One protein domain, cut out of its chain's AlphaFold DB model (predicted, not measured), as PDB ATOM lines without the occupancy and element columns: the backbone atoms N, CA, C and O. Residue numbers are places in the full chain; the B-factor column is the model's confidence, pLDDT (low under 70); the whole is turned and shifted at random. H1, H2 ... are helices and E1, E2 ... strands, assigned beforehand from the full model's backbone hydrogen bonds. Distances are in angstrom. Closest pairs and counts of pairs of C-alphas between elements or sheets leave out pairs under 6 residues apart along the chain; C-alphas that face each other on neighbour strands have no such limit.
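AT A GLANCE: This is residues 2 to 102 of the 353 residues of an uncharacterized protein of Planctomycetaceae bacterium (UniProt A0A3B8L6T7). There is little regular structure here: short helices gather with H3 nearest the middle, and a hairpin, E1 and E2, lies at one end. A long loop, residues 61 to 92, leads back to H4. The 101 printed residues run H1 H2 H3 E1 E2 H4, mixed in class, with 39 in named elements, the strands antiparallel. The whole is compact, radius of gyration of the C-alphas 14.6 A, spanning 39 by 33 by 31 A.

HOW THE PARTS SIT: From H1, residues 2 to 9, go to H2, residues 14 to 17: close but not clearly touching, closest C-alphas Glu 2 and Gln 14, 6.6 A. H2 touches H3, residues 28 to 37; the closest C-alphas, Ala 16 and Gln 28, are 5.0 A apart. In hairpin E1, residues 41 to 44, and E2, residues 57 to 60, find N 42 and O 59 within hydrogen-bond range, 2.8 A. H3 only just touches H4, residues 93 to 101, with 3 pairs of C-alphas within 8 A, closest Val 37 and Pro 93, 5.1 A. Every O i to N i+4 pair is within range in H1 and H4, 5 of 6 in H3; H2 is too short.

IN THESE COORDINATES: Find C-alpha 2 at (-32.427, -20.544, -11.777), where H1 begins; H3 measures 14.5 A from first to last C-alpha, and H4 ends at C-alpha 101, (-44.818, -28.613, -12.086).

THE WHOLE: The printed part has no cut; E1 to E2 and E2 to H4 are long links, and residues 45 to 55 are under pLDDT 70.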
ATOM      1  N   GLU A   2     -32.397 -20.955 -13.191       91.69
ATOM      2  CA  GLU A   2     -32.427 -20.544 -11.777       91.69
ATOM      3  C   GLU A   2     -33.659 -19.703 -11.432       91.69
ATOM      4  O   GLU A   2     -34.377 -20.022 -10.490       91.69
ATOM      5  N   SER A   3     -33.994 -18.730 -12.284       90.12
ATOM      6  CA  SER A   3     -35.219 -17.933 -12.167       90.12
ATOM      7  C   SER A   3     -36.489 -18.788 -12.129       90.12
ATOM      8  O   SER A   3     -37.438 -18.438 -11.444       90.12
ATOM      9  N   VAL A   4     -36.520 -19.926 -12.832       92.31
ATOM     10  CA  VAL A   4     -37.666 -20.851 -12.815       92.31
ATOM     11  C   VAL A   4     -37.720 -21.616 -11.495       92.31
ATOM     12  O   VAL A   4     -38.802 -21.759 -10.931       92.31
ATOM     13  N   ALA A   5     -36.576 -22.076 -10.979       93.69
ATOM     14  CA  ALA A   5     -36.515 -22.722  -9.669       93.69
ATOM     15  C   ALA A   5     -36.967 -21.763  -8.557       93.69
ATOM     16  O   ALA A   5     -37.830 -22.100  -7.750       93.69
ATOM     17  N   GLN A   6     -36.479 -20.528  -8.575       91.75
ATOM     18  CA  GLN A   6     -36.850 -19.524  -7.587       91.75
ATOM     19  C   GLN A   6     -38.322 -19.108  -7.731       91.75
ATOM     20  O   GLN A   6     -39.083 -19.151  -6.764       91.75
ATOM     21  N   ALA A   7     -38.769 -18.791  -8.952       90.12
ATOM     22  CA  ALA A   7     -40.122 -18.302  -9.183       90.12
ATOM     23  C   ALA A   7     -41.193 -19.374  -8.946       90.12
ATOM     24  O   ALA A   7     -42.212 -19.078  -8.326       90.12
ATOM     25  N   PHE A   8     -40.993 -20.597  -9.437       93.19
ATOM     26  CA  PHE A   8     -42.037 -21.624  -9.445       93.19
ATOM     27  C   PHE A   8     -41.840 -22.710  -8.398       93.19
ATOM     28  O   PHE A   8     -42.819 -23.342  -8.018       93.19
ATOM     29  N   LEU A   9     -40.616 -22.928  -7.916       93.94
ATOM     30  CA  LEU A   9     -40.335 -23.944  -6.901       93.94
ATOM     31  C   LEU A   9     -40.035 -23.337  -5.527       93.94
ATOM     32  O   LEU A   9     -40.125 -24.050  -4.535       93.94
ATOM     33  N   GLY A  10     -39.754 -22.031  -5.444       91.94
ATOM     34  CA  GLY A  10     -39.350 -21.377  -4.197       91.94
ATOM     35  C   GLY A  10     -37.981 -21.854  -3.708       91.94
ATOM     36  O   GLY A  10     -37.729 -21.846  -2.508       91.94
ATOM     37  N   VAL A  11     -37.135 -22.329  -4.632       91.75
ATOM     38  CA  VAL A  11     -35.824 -22.922  -4.346       91.75
ATOM     39  C   VAL A  11     -34.719 -22.057  -4.945       91.75
ATOM     40  O   VAL A  11     -34.704 -21.803  -6.153       91.75
ATOM     41  N   ARG A  12     -33.751 -21.674  -4.111       91.12
ATOM     42  CA  ARG A  12     -32.539 -20.946  -4.511       91.12
ATOM     43  C   ARG A  12     -31.417 -21.937  -4.815       91.12
ATOM     44  O   ARG A  12     -30.638 -22.324  -3.954       91.12
ATOM     45  N   ILE A  13     -31.371 -22.408  -6.058       92.75
ATOM     46  CA  ILE A  13     -30.492 -23.513  -6.474       92.75
ATOM     47  C   ILE A  13     -29.048 -23.076  -6.802       92.75
ATOM     48  O   ILE A  13     -28.198 -23.923  -7.050       92.75
ATOM     49  N   GLN A  14     -28.741 -21.777  -6.804       91.75
ATOM     50  CA  GLN A  14     -27.508 -21.207  -7.368       91.75
ATOM     51  C   GLN A  14     -26.222 -21.766  -6.739       91.75
ATOM     52  O   GLN A  14     -25.290 -22.113  -7.459       91.75
ATOM     53  N   CYS A  15     -26.167 -21.943  -5.412       92.06
ATOM     54  CA  CYS A  15     -24.973 -22.505  -4.763       92.06
ATOM     55  C   CYS A  15     -24.665 -23.938  -5.237       92.06
ATOM     56  O   CYS A  15     -23.504 -24.352  -5.242       92.06
ATOM     57  N   ALA A  16     -25.692 -24.677  -5.680       94.12
ATOM     58  CA  ALA A  16     -25.536 -26.029  -6.196       94.12
ATOM     59  C   ALA A  16     -24.803 -26.080  -7.552       94.12
ATOM     60  O   ALA A  16     -24.427 -27.160  -7.994       94.12
ATOM     61  N   GLN A  17     -24.557 -24.943  -8.213       94.25
ATOM     62  CA  GLN A  17     -23.812 -24.877  -9.476       94.25
ATOM     63  C   GLN A  17     -22.353 -25.335  -9.325       94.25
ATOM     64  O   GLN A  17     -21.830 -26.053 -10.183       94.25
ATOM     65  N   CYS A  18     -21.703 -24.918  -8.232       93.06
ATOM     66  CA  CYS A  18     -20.263 -25.091  -8.018       93.06
ATOM     67  C   CYS A  18     -19.936 -26.108  -6.917       93.06
ATOM     68  O   CYS A  18     -18.897 -26.762  -6.970       93.06
ATOM     69  N   HIS A  19     -20.812 -26.285  -5.927       92.50
ATOM     70  CA  HIS A  19     -20.625 -27.213  -4.806       92.50
ATOM     71  C   HIS A  19     -21.965 -27.805  -4.357       92.50
ATOM     72  O   HIS A  19     -22.997 -27.490  -4.927       92.50
ATOM     73  N   HIS A  20     -21.976 -28.716  -3.382       91.25
ATOM     74  CA  HIS A  20     -23.240 -29.120  -2.756       91.25
ATOM     75  C   HIS A  20     -23.807 -27.936  -1.965       91.25
ATOM     76  O   HIS A  20     -23.038 -27.234  -1.303       91.25
ATOM     77  N   HIS A  21     -25.116 -27.692  -2.035       90.19
ATOM     78  CA  HIS A  21     -25.720 -26.552  -1.353       90.19
ATOM     79  C   HIS A  21     -25.443 -26.630   0.166       90.19
ATOM     80  O   HIS A  21     -25.658 -27.677   0.771       90.19
ATOM     81  N   PRO A  22     -24.962 -25.556   0.816       86.38
ATOM     82  CA  PRO A  22     -24.444 -25.639   2.186       86.38
ATOM     83  C   PRO A  22     -25.539 -25.848   3.240       86.38
ATOM     84  O   PRO A  22     -25.273 -26.380   4.313       86.38
ATOM     85  N   PHE A  23     -26.772 -25.440   2.933       84.31
ATOM     86  CA  PHE A  23     -27.903 -25.459   3.869       84.31
ATOM     87  C   PHE A  23     -29.113 -26.257   3.368       84.31
ATOM     88  O   PHE A  23     -30.173 -26.219   3.987       84.31
ATOM     89  N   GLU A  24     -28.987 -26.945   2.229       87.81
ATOM     90  CA  GLU A  24     -30.086 -27.693   1.609       87.81
ATOM     91  C   GLU A  24     -29.556 -28.956   0.933       87.81
ATOM     92  O   GLU A  24     -28.367 -29.079   0.677       87.81
ATOM     93  N   ARG A  25     -30.456 -29.881   0.596       91.19
ATOM     94  CA  ARG A  25     -30.115 -31.187   0.009       91.19
ATOM     95  C   ARG A  25     -29.610 -31.148  -1.440       91.19
ATOM     96  O   ARG A  25     -29.373 -32.204  -2.022       91.19
ATOM     97  N   TRP A  26     -29.555 -29.974  -2.064       94.12
ATOM     98  CA  TRP A  26     -29.359 -29.865  -3.505       94.12
ATOM     99  C   TRP A  26     -27.901 -30.059  -3.909       94.12
ATOM    100  O   TRP A  26     -26.998 -29.370  -3.435       94.12
ATOM    101  N   SER A  27     -27.680 -30.984  -4.834       93.56
ATOM    102  CA  SER A  27     -26.366 -31.308  -5.379       93.56
ATOM    103  C   SER A  27     -26.117 -30.649  -6.739       93.56
ATOM    104  O   SER A  27     -27.045 -30.209  -7.417       93.56
ATOM    105  N   GLN A  28     -24.859 -30.672  -7.197       94.00
ATOM    106  CA  GLN A  28     -24.529 -30.316  -8.583       94.00
ATOM    107  C   GLN A  28     -25.319 -31.147  -9.597       94.00
ATOM    108  O   GLN A  28     -25.756 -30.618 -10.615       94.00
ATOM    109  N   ALA A  29     -25.558 -32.432  -9.323       92.94
ATOM    110  CA  ALA A  29     -26.350 -33.269 -10.217       92.94
ATOM    111  C   ALA A  29     -27.791 -32.748 -10.361       92.94
ATOM    112  O   ALA A  29     -28.331 -32.766 -11.464       92.94
ATOM    113  N   ASP A  30     -28.385 -32.223  -9.284       95.00
ATOM    114  CA  ASP A  30     -29.716 -31.606  -9.326       95.00
ATOM    115  C   ASP A  30     -29.702 -30.291 -10.114       95.00
ATOM    116  O   ASP A  30     -30.572 -30.072 -10.960       95.00
ATOM    117  N   TYR A  31     -28.688 -29.446  -9.889       96.12
ATOM    118  CA  TYR A  31     -28.518 -28.189 -10.625       96.12
ATOM    119  C   TYR A  31     -28.405 -28.437 -12.133       96.12
ATOM    120  O   TYR A  31     -29.176 -27.883 -12.919       96.12
ATOM    121  N   TYR A  32     -27.471 -29.297 -12.553       96.38
ATOM    122  CA  TYR A  32     -27.234 -29.562 -13.974       96.38
ATOM    123  C   TYR A  32     -28.349 -30.404 -14.607       96.38
ATOM    124  O   TYR A  32     -28.637 -30.223 -15.789       96.38
ATOM    125  N   GLY A  33     -29.034 -31.254 -13.833       96.31
ATOM    126  CA  GLY A  33     -30.235 -31.967 -14.279       96.31
ATOM    127  C   GLY A  33     -31.382 -31.011 -14.602       96.31
ATOM    128  O   GLY A  33     -31.996 -31.111 -15.669       96.31
ATOM    129  N   LEU A  34     -31.613 -30.012 -13.743       96.88
ATOM    130  CA  LEU A  34     -32.583 -28.961 -14.033       96.88
ATOM    131  C   LEU A  34     -32.102 -28.053 -15.178       96.88
ATOM    132  O   LEU A  34     -32.906 -27.666 -16.024       96.88
ATOM    133  N   ALA A  35     -30.804 -27.738 -15.263       96.44
ATOM    134  CA  ALA A  35     -30.241 -26.980 -16.385       96.44
ATOM    135  C   ALA A  35     -30.484 -27.683 -17.731       96.44
ATOM    136  O   ALA A  35     -30.862 -27.025 -18.702       96.44
ATOM    137  N   ALA A  36     -30.353 -29.012 -17.772       96.00
ATOM    138  CA  ALA A  36     -30.592 -29.824 -18.962       96.00
ATOM    139  C   ALA A  36     -32.044 -29.735 -19.474       96.00
ATOM    140  O   ALA A  36     -32.272 -29.856 -20.675       96.00
ATOM    141  N   VAL A  37     -33.028 -29.411 -18.622       96.19
ATOM    142  CA  VAL A  37     -34.409 -29.117 -19.065       96.19
ATOM    143  C   VAL A  37     -34.463 -27.907 -20.008       96.19
ATOM    144  O   VAL A  37     -35.309 -27.842 -20.900       96.19
ATOM    145  N   PHE A  38     -33.557 -26.945 -19.837       95.19
ATOM    146  CA  PHE A  38     -33.520 -25.694 -20.596       95.19
ATOM    147  C   PHE A  38     -32.395 -25.653 -21.639       95.19
ATOM    148  O   PHE A  38     -32.208 -24.615 -22.272       95.19
ATOM    149  N   SER A  39     -31.680 -26.760 -21.867       93.62
ATOM    150  CA  SER A  39     -30.512 -26.828 -22.764       93.62
ATOM    151  C   SER A  39     -30.814 -26.415 -24.210       93.62
ATOM    152  O   SER A  39     -29.944 -25.928 -24.931       93.62
ATOM    153  N   ARG A  40     -32.070 -26.589 -24.636       92.44
ATOM    154  CA  ARG A  40     -32.555 -26.258 -25.981       92.44
ATOM    155  C   ARG A  40     -33.050 -24.816 -26.115       92.44
ATOM    156  O   ARG A  40     -33.460 -24.431 -27.207       92.44
ATOM    157  N   VAL A  41     -33.036 -24.005 -25.056       91.38
ATOM    158  CA  VAL A  41     -33.428 -22.590 -25.147       91.38
ATOM    159  C   VAL A  41     -32.305 -21.803 -25.822       91.38
ATOM    160  O   VAL A  41     -31.222 -21.626 -25.272       91.38
ATOM    161  N   GLY A  42     -32.567 -21.342 -27.042       88.31
ATOM    162  CA  GLY A  42     -31.685 -20.480 -27.812       88.31
ATOM    163  C   GLY A  42     -32.078 -19.011 -27.698       88.31
ATOM    164  O   GLY A  42     -33.255 -18.675 -27.564       88.31
ATOM    165  N   ARG A  43     -31.073 -18.146 -27.801       87.25
ATOM    166  CA  ARG A  43     -31.198 -16.689 -27.891       87.25
ATOM    167  C   ARG A  43     -30.486 -16.231 -29.162       87.25
ATOM    168  O   ARG A  43     -29.416 -16.761 -29.473       87.25
ATOM    169  N   ARG A  44     -31.097 -15.338 -29.941       81.75
ATOM    170  CA  ARG A  44     -30.504 -14.737 -31.150       81.75
ATOM    171  C   ARG A  44     -30.898 -13.266 -31.228       81.75
ATOM    172  O   ARG A  44     -32.082 -12.963 -31.144       81.75
ATOM    173  N   GLY A  45     -29.930 -12.391 -31.482       66.56
ATOM    174  CA  GLY A  45     -30.132 -10.943 -31.369       66.56
ATOM    175  C   GLY A  45     -29.927 -10.458 -29.930       66.56
ATOM    176  O   GLY A  45     -29.808 -11.281 -29.025       66.56
ATOM    177  N   GLY A  46     -29.855  -9.138 -29.749       60.22
ATOM    178  CA  GLY A  46     -29.375  -8.500 -28.519       60.22
ATOM    179  C   GLY A  46     -27.843  -8.470 -28.453       60.22
ATOM    180  O   GLY A  46     -27.179  -9.465 -28.744       60.22
ATOM    181  N   PHE A  47     -27.264  -7.319 -28.112       52.06
ATOM    182  CA  PHE A  47     -25.853  -7.245 -27.725       52.06
ATOM    183  C   PHE A  47     -25.747  -7.664 -26.258       52.06
ATOM    184  O   PHE A  47     -26.592  -7.265 -25.461       52.06
ATOM    185  N   ALA A  48     -24.725  -8.448 -25.902       48.12
ATOM    186  CA  ALA A  48     -24.486  -8.865 -24.516       48.12
ATOM    187  C   ALA A  48     -24.343  -7.670 -23.546       48.12
ATOM    188  O   ALA A  48     -24.645  -7.819 -22.367       48.12
ATOM    189  N   ASP A  49     -23.974  -6.497 -24.077       45.03
ATOM    190  CA  ASP A  49     -23.741  -5.250 -23.338       45.03
ATOM    191  C   ASP A  49     -24.830  -4.181 -23.563       45.03
ATOM    192  O   ASP A  49     -24.648  -3.023 -23.192       45.03
ATOM    193  N   ALA A  50     -25.955  -4.513 -24.209       46.69
ATOM    194  CA  ALA A  50     -27.044  -3.549 -24.341       46.69
ATOM    195  C   ALA A  50     -27.843  -3.485 -23.030       46.69
ATOM    196  O   ALA A  50     -28.467  -4.469 -22.641       46.69
ATOM    197  N   GLU A  51     -27.884  -2.307 -22.397       48.31
ATOM    198  CA  GLU A  51     -28.755  -2.017 -21.240       48.31
ATOM    199  C   GLU A  51     -30.241  -2.295 -21.528       48.31
ATOM    200  O   GLU A  51     -31.013  -2.516 -20.600       48.31
ATOM    201  N   VAL A  52     -30.627  -2.329 -22.811       51.97
ATOM    202  CA  VAL A  52     -31.977  -2.642 -23.286       51.97
ATOM    203  C   VAL A  52     -31.903  -3.752 -24.347       51.97
ATOM    204  O   VAL A  52     -31.286  -3.537 -25.400       51.97
ATOM    205  N   PRO A  53     -32.538  -4.924 -24.144       52.41
ATOM    206  CA  PRO A  53     -32.565  -6.000 -25.133       52.41
ATOM    207  C   PRO A  53     -33.411  -5.594 -26.348       52.41
ATOM    208  O   PRO A  53     -34.599  -5.888 -26.448       52.41
ATOM    209  N   THR A  54     -32.810  -4.912 -27.319       58.44
ATOM    210  CA  THR A  54     -33.499  -4.634 -28.582       58.44
ATOM    211  C   THR A  54     -33.387  -5.858 -29.498       58.44
ATOM    212  O   THR A  54     -32.299  -6.313 -29.853       58.44
ATOM    213  N   ASN A  55     -34.541  -6.415 -29.879       65.31
ATOM    214  CA  ASN A  55     -34.685  -7.536 -30.818       65.31
ATOM    215  C   ASN A  55     -34.106  -8.896 -30.364       65.31
ATOM    216  O   ASN A  55     -33.711  -9.702 -31.215       65.31
ATOM    217  N   GLU A  56     -34.078  -9.194 -29.061       72.44
ATOM    218  CA  GLU A  56     -33.768 -10.554 -28.602       72.44
ATOM    219  C   GLU A  56     -34.886 -11.521 -29.025       72.44
ATOM    220  O   GLU A  56     -36.056 -11.373 -28.671       72.44
ATOM    221  N   ARG A  57     -34.527 -12.543 -29.802       80.56
ATOM    222  CA  ARG A  57     -35.429 -13.632 -30.177       80.56
ATOM    223  C   ARG A  57     -35.078 -14.873 -29.379       80.56
ATOM    224  O   ARG A  57     -34.009 -15.460 -29.559       80.56
ATOM    225  N   ILE A  58     -36.024 -15.308 -28.555       85.94
ATOM    226  CA  ILE A  58     -35.974 -16.604 -27.880       85.94
ATOM    227  C   ILE A  58     -36.547 -17.668 -28.819       85.94
ATOM    228  O   ILE A  58     -37.624 -17.493 -29.388       85.94
ATOM    229  N   PHE A  59     -35.838 -18.779 -28.995       89.50
ATOM    230  CA  PHE A  59     -36.280 -19.889 -29.841       89.50
ATOM    231  C   PHE A  59     -35.867 -21.239 -29.252       89.50
ATOM    232  O   PHE A  59     -35.051 -21.316 -28.335       89.50
ATOM    233  N   VAL A  60     -36.435 -22.322 -29.777       90.19
ATOM    234  CA  VAL A  60     -36.095 -23.690 -29.366       90.19
ATOM    235  C   VAL A  60     -35.133 -24.285 -30.385       90.19
ATOM    236  O   VAL A  60     -35.446 -24.366 -31.570       90.19
ATOM    237  N   ARG A  61     -33.951 -24.696 -29.930       90.31
ATOM    238  CA  ARG A  61     -32.957 -25.411 -30.735       90.31
ATOM    239  C   ARG A  61     -33.412 -26.852 -30.981       90.31
ATOM    240  O   ARG A  61     -34.136 -27.439 -30.173       90.31
ATOM    241  N   SER A  62     -32.964 -27.448 -32.082       86.75
ATOM    242  CA  SER A  62     -33.193 -28.872 -32.369       86.75
ATOM    243  C   SER A  62     -32.470 -29.783 -31.373       86.75
ATOM    244  O   SER A  62     -33.010 -30.814 -30.997       86.75
ATOM    245  N   GLN A  63     -31.293 -29.367 -30.902       86.50
ATOM    246  CA  GLN A  63     -30.450 -30.100 -29.960       86.50
ATOM    247  C   GLN A  63     -29.947 -29.182 -28.839       86.50
ATOM    248  O   GLN A  63     -29.952 -27.953 -28.970       86.50
ATOM    249  N   GLY A  64     -29.524 -29.785 -27.731       88.44
ATOM    250  CA  GLY A  64     -28.937 -29.086 -26.595       88.44
ATOM    251  C   GLY A  64     -28.593 -30.066 -25.484       88.44
ATOM    252  O   GLY A  64     -29.463 -30.796 -25.012       88.44
ATOM    253  N   GLU A  65     -27.343 -30.047 -25.044       91.94
ATOM    254  CA  GLU A  65     -26.828 -30.913 -23.986       91.94
ATOM    255  C   GLU A  65     -26.180 -30.068 -22.893       91.94
ATOM    256  O   GLU A  65     -25.712 -28.952 -23.129       91.94
ATOM    257  N   VAL A  66     -26.181 -30.600 -21.677       94.06
ATOM    258  CA  VAL A  66     -25.480 -30.021 -20.532       94.06
ATOM    259  C   VAL A  66     -24.524 -31.080 -20.014       94.06
ATOM    260  O   VAL A  66     -24.926 -32.220 -19.782       94.06
ATOM    261  N   HIS A  67     -23.266 -30.701 -19.823       94.44
ATOM    262  CA  HIS A  67     -22.246 -31.575 -19.259       94.44
ATOM    263  C   HIS A  67     -22.041 -31.253 -17.784       94.44
ATOM    264  O   HIS A  67     -21.971 -30.088 -17.394       94.44
ATOM    265  N   HIS A  68     -21.899 -32.286 -16.962       92.88
ATOM    266  CA  HIS A  68     -21.532 -32.097 -15.567       92.88
ATOM    267  C   HIS A  68     -20.061 -31.640 -15.485       92.88
ATOM    268  O   HIS A  68     -19.184 -32.383 -15.933       92.88
ATOM    269  N   PRO A  69     -19.737 -30.510 -14.830       90.12
ATOM    270  CA  PRO A  69     -18.403 -29.896 -14.886       90.12
ATOM    271  C   PRO A  69     -17.294 -30.814 -14.363       90.12
ATOM    272  O   PRO A  69     -16.217 -30.886 -14.938       90.12
ATOM    273  N   ARG A  70     -17.570 -31.573 -13.295       88.25
ATOM    274  CA  ARG A  70     -16.599 -32.506 -12.701       88.25
ATOM    275  C   ARG A  70     -16.405 -33.824 -13.461       88.25
ATOM    276  O   ARG A  70     -15.334 -34.407 -13.373       88.25
ATOM    277  N   THR A  71     -17.440 -34.353 -14.118       90.75
ATOM    278  CA  THR A  71     -17.387 -35.707 -14.713       90.75
ATOM    279  C   THR A  71     -17.339 -35.698 -16.237       90.75
ATOM    280  O   THR A  71     -17.081 -36.739 -16.832       90.75
ATOM    281  N   GLY A  72     -17.638 -34.562 -16.877       92.50
ATOM    282  CA  GLY A  72     -17.739 -34.418 -18.332       92.50
ATOM    283  C   GLY A  72     -18.935 -35.137 -18.967       92.50
ATOM    284  O   GLY A  72     -19.187 -34.971 -20.160       92.50
ATOM    285  N   ARG A  73     -19.698 -35.923 -18.198       94.38
ATOM    286  CA  ARG A  73     -20.828 -36.705 -18.708       94.38
ATOM    287  C   ARG A  73     -22.009 -35.805 -19.053       94.38
ATOM    288  O   ARG A  73     -22.294 -34.853 -18.323       94.38
ATOM    289  N   VAL A  74     -22.709 -36.156 -20.129       94.19
ATOM    290  CA  VAL A  74     -23.996 -35.554 -20.492       94.19
ATOM    291  C   VAL A  74     -25.010 -35.858 -19.391       94.19
ATOM    292  O   VAL A  74     -25.116 -36.996 -18.926       94.19
ATOM    293  N   VAL A  75     -25.730 -34.830 -18.950       94.62
ATOM    294  CA  VAL A  75     -26.731 -34.917 -17.885       94.62
ATOM    295  C   VAL A  75     -28.123 -35.010 -18.499       94.62
ATOM    296  O   VAL A  75     -28.492 -34.200 -19.348       94.62
ATOM    297  N   ALA A  76     -28.907 -35.991 -18.054       94.25
ATOM    298  CA  ALA A  76     -30.296 -36.130 -18.469       94.25
ATOM    299  C   ALA A  76     -31.168 -34.999 -17.876       94.25
ATOM    300  O   ALA A  76     -30.970 -34.616 -16.718       94.25
ATOM    301  N   PRO A  77     -32.153 -34.465 -18.627       95.75
ATOM    302  CA  PRO A  77     -33.111 -33.498 -18.098       95.75
ATOM    303  C   PRO A  77     -33.903 -34.057 -16.913       95.75
ATOM    304  O   PRO A  77     -34.555 -35.095 -17.030       95.75
ATOM    305  N   ARG A  78     -33.895 -33.338 -15.787       95.19
ATOM    306  CA  ARG A  78     -34.502 -33.786 -14.528       95.19
ATOM    307  C   ARG A  78     -35.132 -32.617 -13.752       95.19
ATOM    308  O   ARG A  78     -34.484 -31.586 -13.589       95.19
ATOM    309  N   PRO A  79     -36.374 -32.739 -13.248       94.75
ATOM    310  CA  PRO A  79     -36.939 -31.780 -12.306       94.75
ATOM    311  C   PRO A  79     -36.307 -31.918 -10.910       94.75
ATOM    312  O   PRO A  79     -35.854 -32.994 -10.525       94.75
ATOM    313  N   LEU A  80     -36.328 -30.855 -10.100       92.25
ATOM    314  CA  LEU A  80     -35.763 -30.913  -8.746       92.25
ATOM    315  C   LEU A  80     -36.493 -31.938  -7.870       92.25
ATOM    316  O   LEU A  80     -37.704 -31.854  -7.670       92.25
ATOM    317  N   GLY A  81     -35.735 -32.892  -7.324       86.94
ATOM    318  CA  GLY A  81     -36.263 -33.949  -6.459       86.94
ATOM    319  C   GLY A  81     -37.144 -34.985  -7.169       86.94
ATOM    320  O   GLY A  81     -37.816 -35.750  -6.482       86.94
ATOM    321  N   GLY A  82     -37.165 -35.010  -8.506       88.56
ATOM    322  CA  GLY A  82     -37.874 -36.021  -9.297       88.56
ATOM    323  C   GLY A  82     -36.935 -36.896 -10.140       88.56
ATOM    324  O   GLY A  82     -35.728 -36.651 -10.179       88.56
ATOM    325  N   PRO A  83     -37.472 -37.933 -10.807       90.31
ATOM    326  CA  PRO A  83     -36.695 -38.812 -11.676       90.31
ATOM    327  C   PRO A  83     -36.327 -38.126 -12.998       90.31
ATOM    328  O   PRO A  83     -36.926 -37.116 -13.368       90.31
ATOM    329  N   ASP A  84     -35.376 -38.705 -13.735       93.44
ATOM    330  CA  ASP A  84     -35.070 -38.275 -15.104       93.44
ATOM    331  C   ASP A  84     -36.330 -38.268 -15.976       93.44
ATOM    332  O   ASP A  84     -37.176 -39.166 -15.908       93.44
ATOM    333  N   LEU A  85     -36.462 -37.235 -16.808       92.31
ATOM    334  CA  LEU A  85     -37.580 -37.125 -17.732       92.31
ATOM    335  C   LEU A  85     -37.404 -38.143 -18.862       92.31
ATOM    336  O   LEU A  85     -36.400 -38.138 -19.570       92.31
ATOM    337  N   SER A  86     -38.421 -38.978 -19.074       89.00
ATOM    338  CA  SER A  86     -38.500 -39.828 -20.263       89.00
ATOM    339  C   SER A  86     -38.862 -38.971 -21.480       89.00
ATOM    340  O   SER A  86     -39.941 -38.366 -21.530       89.00
ATOM    341  N   LEU A  87     -37.934 -38.877 -22.433       88.81
ATOM    342  CA  LEU A  87     -38.010 -37.991 -23.592       88.81
ATOM    343  C   LEU A  87     -37.691 -38.761 -24.873       88.81
ATOM    344  O   LEU A  87     -36.709 -39.499 -24.931       88.81
ATOM    345  N   SER A  88     -38.496 -38.553 -25.914       86.31
ATOM    346  CA  SER A  88     -38.114 -38.900 -27.283       86.31
ATOM    347  C   SER A  88     -37.171 -37.832 -27.867       86.31
ATOM    348  O   SER A  88     -37.153 -36.702 -27.372       86.31
ATOM    349  N   PRO A  89     -36.436 -38.122 -28.959       80.44
ATOM    350  CA  PRO A  89     -35.548 -37.148 -29.606       80.44
ATOM    351  C   PRO A  89     -36.231 -35.841 -30.040       80.44
ATOM    352  O   PRO A  89     -35.574 -34.814 -30.195       80.44
ATOM    353  N   PHE A  90     -37.552 -35.865 -30.233       83.38
ATOM    354  CA  PHE A  90     -38.336 -34.711 -30.673       83.38
ATOM    355  C   PHE A  90     -39.038 -33.984 -29.520       83.38
ATOM    356  O   PHE A  90     -39.506 -32.860 -29.711       83.38
ATOM    357  N   ASP A  91     -39.087 -34.575 -28.324       89.31
ATOM    358  CA  ASP A  91     -39.730 -33.952 -27.170       89.31
ATOM    359  C   ASP A  91     -38.947 -32.723 -26.692       89.31
ATOM    360  O   ASP A  91     -37.725 -32.741 -26.544       89.31
ATOM    361  N   ASP A  92     -39.672 -31.648 -26.391       91.44
ATOM    362  CA  ASP A  92     -39.134 -30.514 -25.648       91.44
ATOM    363  C   ASP A  92     -39.182 -30.831 -24.140       91.44
ATOM    364  O   ASP A  92     -40.285 -30.952 -23.579       91.44
ATOM    365  N   PRO A  93     -38.027 -30.935 -23.451       93.69
ATOM    366  CA  PRO A  93     -37.984 -31.247 -22.024       93.69
ATOM    367  C   PRO A  93     -38.814 -30.283 -21.171       93.69
ATOM    368  O   PRO A  93     -39.410 -30.690 -20.170       93.69
ATOM    369  N   ARG A  94     -38.926 -29.014 -21.588       94.12
ATOM    370  CA  ARG A  94     -39.665 -27.976 -20.856       94.12
ATOM    371  C   ARG A  94     -41.152 -28.284 -20.772       94.12
ATOM    372  O   ARG A  94     -41.776 -27.964 -19.767       94.12
ATOM    373  N   GLN A  95     -41.722 -28.935 -21.787       94.00
ATOM    374  CA  GLN A  95     -43.130 -29.333 -21.758       94.00
ATOM    375  C   GLN A  95     -43.375 -30.434 -20.723       94.00
ATOM    376  O   GLN A  95     -44.365 -30.388 -19.997       94.00
ATOM    377  N   ARG A  96     -42.469 -31.417 -20.624       93.94
ATOM    378  CA  ARG A  96     -42.553 -32.461 -19.589       93.94
ATOM    379  C   ARG A  96     -42.332 -31.875 -18.195       93.94
ATOM    380  O   ARG A  96     -43.073 -32.216 -17.279       93.94
ATOM    381  N   PHE A  97     -41.392 -30.944 -18.061       95.50
ATOM    382  CA  PHE A  97     -41.167 -30.203 -16.822       95.50
ATOM    383  C   PHE A  97     -42.389 -29.371 -16.401       95.50
ATOM    384  O   PHE A  97     -42.794 -29.440 -15.246       95.50
ATOM    385  N   ALA A  98     -43.030 -28.653 -17.328       94.50
ATOM    386  CA  ALA A  98     -44.250 -27.894 -17.048       94.50
ATOM    387  C   ALA A  98     -45.400 -28.800 -16.580       94.50
ATOM    388  O   ALA A  98     -46.076 -28.477 -15.608       94.50
ATOM    389  N   ARG A  99     -45.573 -29.974 -17.206       93.75
ATOM    390  CA  ARG A  99     -46.551 -30.971 -16.739       93.75
ATOM    391  C   ARG A  99     -46.216 -31.499 -15.349       93.75
ATOM    392  O   ARG A  99     -47.132 -31.733 -14.578       93.75
ATOM    393  N   TRP A 100     -44.934 -31.695 -15.030       94.62
ATOM    394  CA  TRP A 100     -44.496 -32.108 -13.693       94.62
ATOM    395  C   TRP A 100     -44.752 -31.026 -12.633       94.62
ATOM    396  O   TRP A 100     -45.170 -31.355 -11.523       94.62
ATOM    397  N   LEU A 101     -44.541 -29.748 -12.972       93.44
ATOM    398  CA  LEU A 101     -44.818 -28.613 -12.086       93.44
ATOM    399  C   LEU A 101     -46.286 -28.566 -11.658       93.44
ATOM    400  O   LEU A 101     -46.573 -28.336 -10.487       93.44
ATOM    401  N   SER A 102     -47.206 -28.803 -12.594       91.50
ATOM    402  CA  SER A 102     -48.649 -28.714 -12.357       91.50
ATOM    403  C   SER A 102     -49.284 -30.026 -11.886       91.50
ATOM    404  O   SER A 102     -50.505 -30.170 -11.969       91.50
TER     405      SER A 102